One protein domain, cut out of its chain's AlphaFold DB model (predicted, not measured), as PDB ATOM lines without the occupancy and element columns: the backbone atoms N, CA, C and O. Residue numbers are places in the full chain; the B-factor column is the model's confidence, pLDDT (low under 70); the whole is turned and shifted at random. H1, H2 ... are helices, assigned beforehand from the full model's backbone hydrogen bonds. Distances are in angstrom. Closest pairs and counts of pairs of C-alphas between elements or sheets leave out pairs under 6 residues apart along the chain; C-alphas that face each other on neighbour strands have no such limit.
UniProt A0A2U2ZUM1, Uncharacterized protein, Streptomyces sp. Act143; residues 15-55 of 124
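Overview. This is residues 15 to 55 of the 124 residues of an uncharacterized protein of Streptomyces sp. Act143 (UniProt A0A2U2ZUM1). One long straight helix, H2, makes most of the length of this rod-shaped model, and the short helix H1 packs on its side at residues 34 to 41, joined to it by a long looping link. The last stretch, residues 43 to 55, of which 43 to 53 belong to H2, sticks out free beyond the part of H2 that H1 touches. The printed part has 41 residues with two named helices, H1 then H2, and no named strand; its class is all helix. It is loose, with a radius of gyration of the C-alphas of 12.8 A, and spans 43 by 17 by 10 A.

Along the chain. Begin at C-alpha 15, at (-135.394, 234.474, 19.420), where H1 starts; it covers residues 15 to 19. Go on through residues 20 to 30 to C-alpha 31, at (-142.929, 227.118, 9.796), and there H2 begins. H2 covers residues 31 to 53 and measures 33.1 A from first to last C-alpha, ending at C-alpha 53, at (-152.700, 238.924, 39.141).

Arrangement. Look at Val 19 and His 41: their C-alphas, 7.6 A apart, are the closest of H1 and H2. The two helices touch, with 4 pairs of C-alphas within 8 A, and H2 does so with residues 34 to 41 alone. Their centres are 13.1 A apart. In both H1 and H2, each O i to N i+4 pair of the backbone is within hydrogen-bond range.

Size, cuts and confidence. The C-alphas of His 27 and Ala 55 are the two farthest apart, at 43.0 A. The link from H1 to H2, with 11 residues between them, is long. The printed part has no cut. Residues 43 to 55, of which 43 to 53 belong to H2, stand free. The mean pLDDT of the printed part is 87.2, and residues 53 to 55 are under 70.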
ATOM      1  N   PRO A  15    -134.299 234.430  18.452       89.88
ATOM      2  CA  PRO A  15    -135.394 234.474  19.420       89.88
ATOM      3  C   PRO A  15    -136.109 233.124  19.540       89.88
ATOM      4  O   PRO A  15    -136.299 232.660  20.658       89.88
ATOM      5  N   SER A  16    -136.384 232.445  18.426       91.38
ATOM      6  CA  SER A  16    -137.049 231.135  18.438       91.38
ATOM      7  C   SER A  16    -136.225 230.071  19.177       91.38
ATOM      8  O   SER A  16    -136.734 229.384  20.059       91.38
ATOM      9  N   HIS A  17    -134.906 230.022  18.947       92.25
ATOM     10  CA  HIS A  17    -134.026 229.106  19.682       92.25
ATOM     11  C   HIS A  17    -133.961 229.388  21.184       92.25
ATOM     12  O   HIS A  17    -133.812 228.454  21.967       92.25
ATOM     13  N   ARG A  18    -134.066 230.654  21.598       88.94
ATOM     14  CA  ARG A  18    -134.099 231.000  23.026       88.94
ATOM     15  C   ARG A  18    -135.410 230.599  23.689       88.94
ATOM     16  O   ARG A  18    -135.383 230.178  24.836       88.94
ATOM     17  N   VAL A  19    -136.525 230.757  22.981       89.19
ATOM     18  CA  VAL A  19    -137.865 230.542  23.538       89.19
ATOM     19  C   VAL A  19    -138.251 229.065  23.544       89.19
ATOM     20  O   VAL A  19    -138.700 228.559  24.568       89.19
ATOM     21  N   HIS A  20    -138.045 228.353  22.435       89.25
ATOM     22  CA  HIS A  20    -138.511 226.967  22.276       89.25
ATOM     23  C   HIS A  20    -137.467 226.013  21.673       89.25
ATOM     24  O   HIS A  20    -137.746 224.838  21.440       89.25
ATOM     25  N   GLY A  21    -136.223 226.471  21.499       91.62
ATOM     26  CA  GLY A  21    -135.076 225.605  21.200       91.62
ATOM     27  C   GLY A  21    -134.847 225.286  19.722       91.62
ATOM     28  O   GLY A  21    -133.859 224.620  19.406       91.62
ATOM     29  N   PHE A  22    -135.705 225.755  18.809       94.19
ATOM     30  CA  PHE A  22    -135.545 225.556  17.364       94.19
ATOM     31  C   PHE A  22    -136.098 226.736  16.543       94.19
ATOM     32  O   PHE A  22    -136.588 227.718  17.082       94.19
ATOM     33  N   CYS A  23    -135.995 226.653  15.216       95.38
ATOM     34  CA  CYS A  23    -136.759 227.477  14.273       95.38
ATOM     35  C   CYS A  23    -137.073 226.651  13.016       95.38
ATOM     36  O   CYS A  23    -136.527 225.558  12.851       95.38
ATOM     37  N   SER A  24    -137.876 227.180  12.102       96.31
ATOM     38  CA  SER A  24    -138.234 226.544  10.826       96.31
ATOM     39  C   SER A  24    -137.057 226.273   9.883       96.31
ATOM     40  O   SER A  24    -137.170 225.446   8.987       96.31
ATOM     41  N   LEU A  25    -135.904 226.911  10.099       95.50
ATOM     42  CA  LEU A  25    -134.670 226.613   9.361       95.50
ATOM     43  C   LEU A  25    -133.893 225.421   9.939       95.50
ATOM     44  O   LEU A  25    -132.914 224.967   9.349       95.50
ATOM     45  N   CYS A  26    -134.303 224.896  11.095       94.56
ATOM     46  CA  CYS A  26    -133.731 223.666  11.626       94.56
ATOM     47  C   CYS A  26    -134.165 222.466  10.783       94.56
ATOM     48  O   CYS A  26    -135.291 222.388  10.299       94.56
ATOM     49  N   HIS A  27    -133.266 221.494  10.640       94.06
ATOM     50  CA  HIS A  27    -133.560 220.291   9.875       94.06
ATOM     51  C   HIS A  27    -134.786 219.557  10.437       94.06
ATOM     52  O   HIS A  27    -134.861 219.300  11.640       94.06
ATOM     53  N   GLY A  28    -135.727 219.210   9.555       94.44
ATOM     54  CA  GLY A  28    -136.954 218.508   9.928       94.44
ATOM     55  C   GLY A  28    -137.969 219.365  10.685       94.44
ATOM     56  O   GLY A  28    -138.866 218.797  11.299       94.44
ATOM     57  N   ARG A  29    -137.824 220.697  10.667       95.88
ATOM     58  CA  ARG A  29    -138.794 221.639  11.232       95.88
ATOM     59  C   ARG A  29    -139.487 222.428  10.137       95.88
ATOM     60  O   ARG A  29    -138.905 222.742   9.103       95.88
ATOM     61  N   THR A  30    -140.742 222.756  10.387       95.69
ATOM     62  CA  THR A  30    -141.601 223.536   9.502       95.69
ATOM     63  C   THR A  30    -141.948 224.879  10.138       95.69
ATOM     64  O   THR A  30    -141.842 225.066  11.350       95.69
ATOM     65  N   VAL A  31    -142.399 225.829   9.314       93.69
ATOM     66  CA  VAL A  31    -142.929 227.118   9.796       93.69
ATOM     67  C   VAL A  31    -144.151 226.909  10.692       93.69
ATOM     68  O   VAL A  31    -144.274 227.573  11.714       93.69
ATOM     69  N   ALA A  32    -145.016 225.945  10.361       91.62
ATOM     70  CA  ALA A  32    -146.192 225.628  11.167       91.62
ATOM     71  C   ALA A  32    -145.818 225.146  12.581       91.62
ATOM     72  O   ALA A  32    -146.420 225.594  13.551       91.62
ATOM     73  N   GLU A  33    -144.799 224.291  12.716       93.69
ATOM     74  CA  GLU A  33    -144.301 223.857  14.032       93.69
ATOM     75  C   GLU A  33    -143.698 225.011  14.838       93.69
ATOM     76  O   GLU A  33    -143.899 225.081  16.048       93.69
ATOM     77  N   GLU A  34    -142.962 225.917  14.189       94.56
ATOM     78  CA  GLU A  34    -142.411 227.100  14.857       94.56
ATOM     79  C   GLU A  34    -143.524 228.033  15.358       94.56
ATOM     80  O   GLU A  34    -143.457 228.492  16.496       94.56
ATOM     81  N   LEU A  35    -144.560 228.279  14.548       94.00
ATOM     82  CA  LEU A  35    -145.710 229.099  14.944       94.00
ATOM     83  C   LEU A  35    -146.520 228.451  16.071       94.00
ATOM     84  O   LEU A  35    -146.870 229.131  17.031       94.00
ATOM     85  N   ALA A  36    -146.760 227.139  15.999       93.25
ATOM     86  CA  ALA A  36    -147.446 226.410  17.063       93.25
ATOM     87  C   ALA A  36    -146.666 226.472  18.389       93.25
ATOM     88  O   ALA A  36    -147.256 226.683  19.446       93.25
ATOM     89  N   ALA A  37    -145.335 226.350  18.343       92.56
ATOM     90  CA  ALA A  37    -144.494 226.486  19.532       92.56
ATOM     91  C   ALA A  37    -144.542 227.904  20.131       92.56
ATOM     92  O   ALA A  37    -144.536 228.050  21.353       92.56
ATOM     93  N   TRP A  38    -144.616 228.938  19.289       91.38
ATOM     94  CA  TRP A  38    -144.810 230.317  19.741       91.38
ATOM     95  C   TRP A  38    -146.163 230.526  20.412       91.38
ATOM     96  O   TRP A  38    -146.210 231.110  21.490       91.38
ATOM     97  N   GLN A  39    -147.238 230.009  19.819       93.25
ATOM     98  CA  GLN A  39    -148.573 230.104  20.403       93.25
ATOM     99  C   GLN A  39    -148.618 229.468  21.798       93.25
ATOM    100  O   GLN A  39    -149.011 230.135  22.749       93.25
ATOM    101  N   VAL A  40    -148.125 228.232  21.941       92.19
ATOM    102  CA  VAL A  40    -148.082 227.540  23.243       92.19
ATOM    103  C   VAL A  40    -147.246 228.314  24.270       92.19
ATOM    104  O   VAL A  40    -147.598 228.360  25.448       92.19
ATOM    105  N   HIS A  41    -146.136 228.932  23.852       90.19
ATOM    106  CA  HIS A  41    -145.317 229.745  24.752       90.19
ATOM    107  C   HIS A  41    -146.051 230.998  25.243       90.19
ATOM    108  O   HIS A  41    -146.010 231.297  26.438       90.19
ATOM    109  N   GLU A  42    -146.709 231.726  24.339       88.81
ATOM    110  CA  GLU A  42    -147.456 232.929  24.705       88.81
ATOM    111  C   GLU A  42    -148.675 232.579  25.561       88.81
ATOM    112  O   GLU A  42    -148.873 233.216  26.590       88.81
ATOM    113  N   GLU A  43    -149.424 231.522  25.230       90.06
ATOM    114  CA  GLU A  43    -150.534 231.018  26.057       90.06
ATOM    115  C   GLU A  43    -150.073 230.734  27.495       90.06
ATOM    116  O   GLU A  43    -150.634 231.287  28.443       90.06
ATOM    117  N   ALA A  44    -148.978 229.987  27.672       86.50
ATOM    118  CA  ALA A  44    -148.425 229.707  28.999       86.50
ATOM    119  C   ALA A  44    -147.981 230.982  29.740       86.50
ATOM    120  O   ALA A  44    -148.117 231.092  30.962       86.50
ATOM    121  N   ARG A  45    -147.443 231.969  29.013       88.38
ATOM    122  CA  ARG A  45    -147.065 233.267  29.580       88.38
ATOM    123  C   ARG A  45    -148.293 234.068  30.024       88.38
ATOM    124  O   ARG A  45    -148.240 234.691  31.086       88.38
ATOM    125  N   TYR A  46    -149.372 234.052  29.242       82.19
ATOM    126  CA  TYR A  46    -150.637 234.702  29.581       82.19
ATOM    127  C   TYR A  46    -151.284 234.058  30.809       82.19
ATOM    128  O   TYR A  46    -151.640 234.776  31.743       82.19
ATOM    129  N   GLU A  47    -151.361 232.727  30.863       85.69
ATOM    130  CA  GLU A  47    -151.882 231.999  32.028       85.69
ATOM    131  C   GLU A  47    -151.084 232.328  33.298       85.69
ATOM    132  O   GLU A  47    -151.655 232.667  34.336       85.69
ATOM    133  N   ALA A  48    -149.749 232.312  33.216       82.50
ATOM    134  CA  ALA A  48    -148.891 232.670  34.344       82.50
ATOM    135  C   ALA A  48    -149.107 234.119  34.816       82.50
ATOM    136  O   ALA A  48    -149.086 234.382  36.020       82.50
ATOM    137  N   ALA A  49    -149.331 235.054  33.887       79.06
ATOM    138  CA  ALA A  49    -149.635 236.443  34.220       79.06
ATOM    139  C   ALA A  49    -150.997 236.579  34.922       79.06
ATOM    140  O   ALA A  49    -151.083 237.277  35.928       79.06
ATOM    141  N   GLN A  50    -152.032 235.870  34.460       75.06
ATOM    142  CA  GLN A  50    -153.345 235.861  35.117       75.06
ATOM    143  C   GLN A  50    -153.259 235.286  36.536       75.06
ATOM    144  O   GLN A  50    -153.737 235.904  37.487       75.06
ATOM    145  N   HIS A  51    -152.563 234.159  36.711       71.31
ATOM    146  CA  HIS A  51    -152.350 233.574  38.036       71.31
ATOM    147  C   HIS A  51    -151.588 234.511  38.982       71.31
ATOM    148  O   HIS A  51    -151.919 234.583  40.166       71.31
ATOM    149  N   ALA A  52    -150.607 235.266  38.478       70.62
ATOM    150  CA  ALA A  52    -149.893 236.262  39.274       70.62
ATOM    151  C   ALA A  52    -150.792 237.442  39.696       70.62
ATOM    152  O   ALA A  52    -150.629 237.959  40.802       70.62
ATOM    153  N   SER A  53    -151.752 237.837  38.856       59.53
ATOM    154  CA  SER A  53    -152.700 238.924  39.141       59.53
ATOM    155  C   SER A  53    -153.803 238.533  40.135       59.53
ATOM    156  O   SER A  53    -154.267 239.380  40.887       59.53
ATOM    157  N   THR A  54    -154.184 237.251  40.217       53.97
ATOM    158  CA  THR A  54    -155.229 236.754  41.147       53.97
ATOM    159  C   THR A  54    -154.808 236.651  42.626       53.97
ATOM    160  O   THR A  54    -155.571 236.168  43.459       53.97
ATOM    161  N   ALA A  55    -153.600 237.098  42.992       53.16
ATOM    162  CA  ALA A  55    -153.077 237.014  44.361       53.16
ATOM    163  C   ALA A  55    -153.494 238.177  45.293       53.16
ATOM    164  O   ALA A  55    -153.002 238.256  46.421       53.16
TER     165      ALA A  55